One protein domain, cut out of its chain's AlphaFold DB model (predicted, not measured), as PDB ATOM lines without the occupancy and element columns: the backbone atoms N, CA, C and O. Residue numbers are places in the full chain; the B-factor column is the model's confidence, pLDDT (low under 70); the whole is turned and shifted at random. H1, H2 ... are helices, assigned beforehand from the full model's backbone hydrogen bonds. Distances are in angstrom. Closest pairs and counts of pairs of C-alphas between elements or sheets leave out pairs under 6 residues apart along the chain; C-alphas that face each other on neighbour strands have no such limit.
ATOM      1  N   ALA A  68      39.375   4.476   6.211       96.31
ATOM      2  CA  ALA A  68      38.140   3.735   5.962       96.31
ATOM      3  C   ALA A  68      37.220   3.697   7.195       96.31
ATOM      4  O   ALA A  68      36.011   3.898   7.072       96.31
ATOM      5  N   ARG A  69      37.776   3.481   8.395       95.19
ATOM      6  CA  ARG A  69      36.989   3.457   9.633       95.19
ATOM      7  C   ARG A  69      36.453   4.841   9.996       95.19
ATOM      8  O   ARG A  69      35.300   4.938  10.409       95.19
ATOM      9  N   LEU A  70      37.232   5.903   9.787       94.88
ATOM     10  CA  LEU A  70      36.787   7.284  10.000       94.88
ATOM     11  C   LEU A  70      35.548   7.620   9.163       94.88
ATOM     12  O   LEU A  70      34.586   8.170   9.693       94.88
ATOM     13  N   ARG A  71      35.523   7.218   7.888       95.75
ATOM     14  CA  ARG A  71      34.359   7.411   7.004       95.75
ATOM     15  C   ARG A  71      33.120   6.643   7.463       95.75
ATOM     16  O   ARG A  71      32.009   7.104   7.236       95.75
ATOM     17  N   GLN A  72      33.299   5.488   8.102       93.62
ATOM     18  CA  GLN A  72      32.186   4.693   8.629       93.62
ATOM     19  C   GLN A  72      31.601   5.284   9.914       93.62
ATOM     20  O   GLN A  72      30.389   5.260  10.096       93.62
ATOM     21  N   VAL A  73      32.454   5.773  10.819       89.50
ATOM     22  CA  VAL A  73      32.025   6.266  12.139       89.50
ATOM     23  C   VAL A  73      31.562   7.722  12.074       89.50
ATOM     24  O   VAL A  73      30.613   8.094  12.758       89.50
ATOM     25  N   PHE A  74      32.183   8.539  11.219       90.94
ATOM     26  CA  PHE A  74      31.895   9.969  11.082       90.94
ATOM     27  C   PHE A  74      31.585  10.350   9.624       90.94
ATOM     28  O   PHE A  74      32.253  11.224   9.064       90.94
ATOM     29  N   PRO A  75      30.584   9.725   8.977       93.12
ATOM     30  CA  PRO A  75      30.344   9.896   7.543       93.12
ATOM     31  C   PRO A  75      30.152  11.366   7.153       93.12
ATOM     32  O   PRO A  75      30.817  11.844   6.238       93.12
ATOM     33  N   SER A  76      29.362  12.123   7.917       91.56
ATOM     34  CA  SER A  76      29.101  13.546   7.651       91.56
ATOM     35  C   SER A  76      30.341  14.446   7.733       91.56
ATOM     36  O   SER A  76      30.356  15.521   7.140       91.56
ATOM     37  N   MET A  77      31.391  14.029   8.449       91.62
ATOM     38  CA  MET A  77      32.636  14.799   8.565       91.62
ATOM     39  C   MET A  77      33.589  14.576   7.386       91.62
ATOM     40  O   MET A  77      34.470  15.410   7.154       91.62
ATOM     41  N   PHE A  78      33.426  13.467   6.655       95.00
ATOM     42  CA  PHE A  78      34.344  13.020   5.601       95.00
ATOM     43  C   PHE A  78      33.689  12.863   4.221       95.00
ATOM     44  O   PHE A  78      34.394  12.678   3.223       95.00
ATOM     45  N   GLU A  79      32.363  12.952   4.134       93.69
ATOM     46  CA  GLU A  79      31.620  12.940   2.877       93.69
ATOM     47  C   GLU A  79      32.077  14.086   1.961       93.69
ATOM     48  O   GLU A  79      32.154  15.247   2.363       93.69
ATOM     49  N   GLY A  80      32.462  13.747   0.726       93.56
ATOM     50  CA  GLY A  80      32.979  14.712  -0.251       93.56
ATOM     51  C   GLY A  80      34.353  15.319   0.079       93.56
ATOM     52  O   GLY A  80      34.760  16.273  -0.578       93.56
ATOM     53  N   ARG A  81      35.091  14.799   1.074       94.00
ATOM     54  CA  ARG A  81      36.369  15.377   1.554       94.00
ATOM     55  C   ARG A  81      37.643  14.718   1.002       94.00
ATOM     56  O   ARG A  81      38.663  14.716   1.684       94.00
ATOM     57  N   GLY A  82      37.621  14.175  -0.219       94.75
ATOM     58  CA  GLY A  82      38.837  13.660  -0.877       94.75
ATOM     59  C   GLY A  82      39.601  12.658  -0.004       94.75
ATOM     60  O   GLY A  82      38.957  11.788   0.565       94.75
ATOM     61  N   SER A  83      40.925  12.804   0.133       96.75
ATOM     62  CA  SER A  83      41.831  11.956   0.939       96.75
ATOM     63  C   SER A  83      41.895  12.292   2.437       96.75
ATOM     64  O   SER A  83      42.669  11.684   3.170       96.75
ATOM     65  N   LEU A  84      41.096  13.250   2.923       97.88
ATOM     66  CA  LEU A  84      41.256  13.812   4.270       97.88
ATOM     67  C   LEU A  84      41.241  12.757   5.388       97.88
ATOM     68  O   LEU A  84      41.969  12.884   6.369       97.88
ATOM     69  N   ALA A  85      40.408  11.722   5.261       97.06
ATOM     70  CA  ALA A  85      40.334  10.661   6.261       97.06
ATOM     71  C   ALA A  85      41.638   9.847   6.318       97.06
ATOM     72  O   ALA A  85      42.125   9.523   7.398       97.06
ATOM     73  N   GLU A  86      42.212   9.523   5.161       98.06
ATOM     74  CA  GLU A  86      43.473   8.795   5.045       98.06
ATOM     75  C   GLU A  86      44.648   9.658   5.521       98.06
ATOM     76  O   GLU A  86      45.491   9.172   6.274       98.06
ATOM     77  N   ASP A  87      44.644  10.948   5.178       98.25
ATOM     78  CA  ASP A  87      45.674  11.905   5.588       98.25
ATOM     79  C   ASP A  87      45.696  12.100   7.112       98.25
ATOM     80  O   ASP A  87      46.767  12.143   7.721       98.25
ATOM     81  N   LEU A  88      44.527  12.191   7.762       97.62
ATOM     82  CA  LEU A  88      44.437  12.261   9.227       97.62
ATOM     83  C   LEU A  88      44.861  10.947   9.885       97.62
ATOM     84  O   LEU A  88      45.578  10.971  10.883       97.62
ATOM     85  N   ALA A  89      44.451   9.806   9.326       97.12
ATOM     86  CA  ALA A  89      44.850   8.500   9.840       97.12
ATOM     87  C   ALA A  89      46.371   8.297   9.789       97.12
ATOM     88  O   ALA A  89      46.946   7.775  10.743       97.12
ATOM     89  N   ALA A  90      47.032   8.762   8.724       97.81
ATOM     90  CA  ALA A  90      48.486   8.721   8.596       97.81
ATOM     91  C   ALA A  90      49.209   9.628   9.612       97.81
ATOM     92  O   ALA A  90      50.304   9.293  10.060       97.81
ATOM     93  N   GLN A  91      48.598  10.751  10.004       97.56
ATOM     94  CA  GLN A  91      49.121  11.654  11.041       97.56
ATOM     95  C   GLN A  91      48.882  11.140  12.471       97.56
ATOM     96  O   GLN A  91      49.522  11.604  13.414       97.56
ATOM     97  N   GLY A  92      47.978  10.174  12.639       97.25
ATOM     98  CA  GLY A  92      47.752   9.467  13.892       97.25
ATOM     99  C   GLY A  92      46.655  10.053  14.796       97.25
ATOM    100  O   GLY A  92      45.950  11.001  14.431       97.25
ATOM    101  N   PRO A  93      46.484   9.480  16.004       96.06
ATOM    102  CA  PRO A  93      45.319   9.720  16.863       96.06
ATOM    103  C   PRO A  93      45.127  11.175  17.298       96.06
ATOM    104  O   PRO A  93      43.993  11.636  17.401       96.06
ATOM    105  N   GLN A  94      46.215  11.920  17.515       97.38
ATOM    106  CA  GLN A  94      46.135  13.335  17.887       97.38
ATOM    107  C   GLN A  94      45.540  14.186  16.763       97.38
ATOM    108  O   GLN A  94      44.649  14.993  17.020       97.38
ATOM    109  N   ALA A  95      45.963  13.974  15.513       97.88
ATOM    110  CA  ALA A  95      45.402  14.687  14.368       97.88
ATOM    111  C   ALA A  95      43.915  14.353  14.176       97.88
ATOM    112  O   ALA A  95      43.096  15.249  13.957       97.88
ATOM    113  N   ILE A  96      43.556  13.077  14.337       97.12
ATOM    114  CA  ILE A  96      42.166  12.610  14.322       97.12
ATOM    115  C   ILE A  96      41.335  13.326  15.399       97.12
ATOM    116  O   ILE A  96      40.292  13.901  15.082       97.12
ATOM    117  N   ALA A  97      41.801  13.334  16.650       96.69
ATOM    118  CA  ALA A  97      41.115  13.961  17.779       96.69
ATOM    119  C   ALA A  97      40.916  15.464  17.559       96.69
ATOM    120  O   ALA A  97      39.804  15.981  17.680       96.69
ATOM    121  N   ASN A  98      41.991  16.156  17.174       98.12
ATOM    122  CA  ASN A  98      41.980  17.583  16.879       98.12
ATOM    123  C   ASN A  98      41.012  17.923  15.741       98.12
ATOM    124  O   ASN A  98      40.390  18.978  15.767       98.12
ATOM    125  N   TYR A  99      40.823  17.034  14.762       97.19
ATOM    126  CA  TYR A  99      39.846  17.251  13.700       97.19
ATOM    127  C   TYR A  99      38.402  16.969  14.148       97.19
ATOM    128  O   TYR A  99      37.541  17.834  13.988       97.19
ATOM    129  N   ILE A 100      38.120  15.792  14.716       95.44
ATOM    130  CA  ILE A 100      36.751  15.352  15.064       95.44
ATOM    131  C   ILE A 100      36.145  16.209  16.180       95.44
ATOM    132  O   ILE A 100      34.939  16.492  16.192       95.44
ATOM    133  N   TYR A 101      36.976  16.614  17.139       95.75
ATOM    134  CA  TYR A 101      36.527  17.354  18.308       95.75
ATOM    135  C   TYR A 101      36.671  18.864  18.177       95.75
ATOM    136  O   TYR A 101      36.181  19.560  19.061       95.75
ATOM    137  N   ALA A 102      37.266  19.392  17.104       97.19
ATOM    138  CA  ALA A 102      37.284  20.832  16.880       97.19
ATOM    139  C   ALA A 102      35.875  21.363  16.617       97.19
ATOM    140  O   ALA A 102      35.158  20.884  15.734       97.19
ATOM    141  N   ASP A 103      35.513  22.433  17.320       96.44
ATOM    142  CA  ASP A 103      34.182  23.014  17.231       96.44
ATOM    143  C   ASP A 103      33.839  23.415  15.801       96.44
ATOM    144  O   ASP A 103      32.731  23.145  15.351       96.44
ATOM    145  N   ARG A 104      34.781  23.968  15.031       95.06
ATOM    146  CA  ARG A 104      34.567  24.339  13.618       95.06
ATOM    147  C   ARG A 104      34.042  23.196  12.733       95.06
ATOM    148  O   ARG A 104      33.360  23.476  11.756       95.06
ATOM    149  N   ASN A 105      34.306  21.941  13.101       93.62
ATOM    150  CA  ASN A 105      33.891  20.748  12.356       93.62
ATOM    151  C   ASN A 105      32.603  20.108  12.902       93.62
ATOM    152  O   ASN A 105      32.132  19.108  12.365       93.62
ATOM    153  N   ARG A 106      32.024  20.665  13.974       92.00
ATOM    154  CA  ARG A 106      30.849  20.119  14.664       92.00
ATOM    155  C   ARG A 106      29.619  21.019  14.484       92.00
ATOM    156  O   ARG A 106      29.767  22.243  14.438       92.00
ATOM    157  N   PRO A 107      28.399  20.460  14.420       90.44
ATOM    158  CA  PRO A 107      27.164  21.245  14.409       90.44
ATOM    159  C   PRO A 107      26.989  22.073  15.696       90.44
ATOM    160  O   PRO A 107      27.537  21.731  16.743       90.44
ATOM    161  N   SER A 108      26.225  23.172  15.629       89.19
ATOM    162  CA  SER A 108      26.058  24.140  16.734       89.19
ATOM    163  C   SER A 108      25.569  23.512  18.044       89.19
ATOM    164  O   SER A 108      26.071  23.869  19.104       89.19
ATOM    165  N   GLY A 109      24.661  22.535  17.985       88.00
ATOM    166  CA  GLY A 109      24.152  21.827  19.168       88.00
ATOM    167  C   GLY A 109      25.126  20.829  19.807       88.00
ATOM    168  O   GLY A 109      24.804  20.254  20.839       88.00
ATOM    169  N   TYR A 110      26.298  20.604  19.207       87.69
ATOM    170  CA  TYR A 110      27.254  19.569  19.624       87.69
ATOM    171  C   TYR A 110      28.665  20.123  19.857       87.69
ATOM    172  O   TYR A 110      29.633  19.355  19.872       87.69
ATOM    173  N   LYS A 111      28.799  21.446  19.992       94.44
ATOM    174  CA  LYS A 111      30.065  22.124  20.289       94.44
ATOM    175  C   LYS A 111      30.574  21.716  21.673       94.44
ATOM    176  O   LYS A 111      29.798  21.537  22.606       94.44
ATOM    177  N   LEU A 112      31.886  21.560  21.781       94.56
ATOM    178  CA  LEU A 112      32.611  21.095  22.960       94.56
ATOM    179  C   LEU A 112      33.422  22.217  23.627       94.56
ATOM    180  O   LEU A 112      34.067  21.982  24.650       94.56
ATOM    181  N   GLY A 113      33.407  23.428  23.057       97.00
ATOM    182  CA  GLY A 113      34.258  24.542  23.474       97.00
ATOM    183  C   GLY A 113      35.704  24.399  22.999       97.00
ATOM    184  O   GLY A 113      36.578  25.105  23.493       97.00
ATOM    185  N   ASN A 114      35.967  23.477  22.070       97.69
ATOM    186  CA  ASN A 114      37.299  23.203  21.544       97.69
ATOM    187  C   ASN A 114      37.619  24.190  20.419       97.69
ATOM    188  O   ASN A 114      37.242  23.974  19.261       97.69
ATOM    189  N   ILE A 115      38.293  25.281  20.775       95.94
ATOM    190  CA  ILE A 115      38.570  26.415  19.883       95.94
ATOM    191  C   ILE A 115      40.051  26.541  19.518       95.94
ATOM    192  O   ILE A 115      40.369  27.171  18.509       95.94
ATOM    193  N   ASN A 116      40.951  25.927  20.290       96.88
ATOM    194  CA  ASN A 116      42.375  25.897  19.977       96.88
ATOM    195  C   ASN A 116      42.739  24.664  19.131       96.88
ATOM    196  O   ASN A 116      42.037  23.651  19.190       96.88
ATOM    197  N   PRO A 117      43.870  24.700  18.398       95.19
ATOM    198  CA  PRO A 117      44.296  23.601  17.528       95.19
ATOM    199  C   PRO A 117      44.407  22.227  18.207       95.19
ATOM    200  O   PRO A 117      44.032  21.234  17.592       95.19
ATOM    201  N   ASP A 118      44.873  22.174  19.460       96.50
ATOM    202  CA  ASP A 118      45.119  20.923  20.198       96.50
ATOM    203  C   ASP A 118      44.029  20.557  21.215       96.50
ATOM    204  O   ASP A 118      44.157  19.566  21.938       96.50
ATOM    205  N   ASP A 119      42.942  21.333  21.287       97.94
ATOM    206  CA  ASP A 119      41.888  21.100  22.281       97.94
ATOM    207  C   ASP A 119      41.235  19.720  22.094       97.94
ATOM    208  O   ASP A 119      40.861  19.076  23.073       97.94
ATOM    209  N   GLY A 120      41.126  19.232  20.854       97.00
ATOM    210  CA  GLY A 120      40.503  17.940  20.578       97.00
ATOM    211  C   GLY A 120      41.261  16.767  21.198       97.00
ATOM    212  O   GLY A 120      40.651  15.909  21.826       97.00
ATOM    213  N   TRP A 121      42.590  16.750  21.081       97.31
ATOM    214  CA  TRP A 121      43.429  15.757  21.743       97.31
ATOM    215  C   TRP A 121      43.524  16.014  23.242       97.31
ATOM    216  O   TRP A 121      43.346  15.083  24.025       97.31
ATOM    217  N   ARG A 122      43.766  17.261  23.659       97.19
ATOM    218  CA  ARG A 122      43.931  17.623  25.075       97.19
ATOM    219  C   ARG A 122      42.701  17.262  25.911       97.19
ATOM    220  O   ARG A 122      42.849  16.711  26.998       97.19
ATOM    221  N   TYR A 123      41.501  17.504  25.392       97.38
ATOM    222  CA  TYR A 123      40.226  17.264  26.077       97.38
ATOM    223  C   TYR A 123      39.445  16.082  25.488       97.38
ATOM    224  O   TYR A 123      38.211  16.088  25.482       97.38
ATOM    225  N   ARG A 124      40.157  15.065  24.993       96.69
ATOM    226  CA  ARG A 124      39.568  13.789  24.567       96.69
ATOM    227  C   ARG A 124      38.877  13.056  25.728       96.69
ATOM    228  O   ARG A 124      39.104  13.370  26.901       96.69
ATOM    229  N   GLY A 125      38.029  12.095  25.395       94.62
ATOM    230  CA  GLY A 125      37.214  11.297  26.303       94.62
ATOM    231  C   GLY A 125      38.030  10.529  27.334       94.62
ATOM    232  O   GLY A 125      38.840   9.663  26.990       94.62
TER     233      GLY A 125
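AT A GLANCE: This is residues 68 to 125 of the 312 residues of the protein "Glyco_hydro_19_cat domain-containing protein" of Enhydrobacter sp. CC-CFT640 (UniProt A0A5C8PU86). Five short helices make a small body with H4 near its middle: H1, H2 and H3 gather on one side, H5 packs on H4 on the other, and a long loop, residues 101 to 118, joins H4 to H5. H3 and H4 fold back on each other at their link. You have 58 residues here, with named helices in the order H1, H2, H3, H4, H5 and no named strand; the class is all helix. The whole is compact, with a radius of gyration of the C-alphas of 11.0 A and spans of 27 by 23 by 17 A.

HOW THE PARTS SIT: Begin with H1, residues 68 to 73, and H2, residues 75 to 78: they only just touch, with 3 pairs of C-alphas within 8 A, and only at the corner, closest at Arg 71 and Phe 78, 5.8 A. H3, residues 84 to 91, touches H1, with the C-alphas of Leu 70 and Ala 85 closest at 6.2 A. Their steep tilt of 69 degrees, opposite ways, is only just short of about perpendicular. Next look at H4, residues 93 to 100: it touches H3 only at the corner, closest at the C-alphas of Leu 88 and Ile 96, 5.6 A, at a shallow tilt of 29 degrees, opposite ways. H5, residues 119 to 122, touches H4, with the C-alphas of Asn 98 and Gly 120 closest at 4.0 A. H1 and H5 are apart. In H1, H3 and H4 every O i to N i+4 pair is within hydrogen-bond range; H2 and H5 are too short for such a pair.

IN THESE COORDINATES: Find C-alpha 68 at (38.140, 3.735, 5.962), where H1 begins its 9.1 A. H2 spans 5.4 A. From C-alpha 84 at (41.256, 13.812, 4.270) H3 runs 10.6 A, and H4 then runs 10.4 A. H5 spans 4.9 A and ends at C-alpha 122, (43.931, 17.623, 25.075).

THE WHOLE: The farthest C-alphas, those of Ala 90 and Gly 109, are 29.6 A apart. The printed part has no cut; the link H4 to H5 is long, and the other three are tight. No printed residue is under 70 in pLDDT.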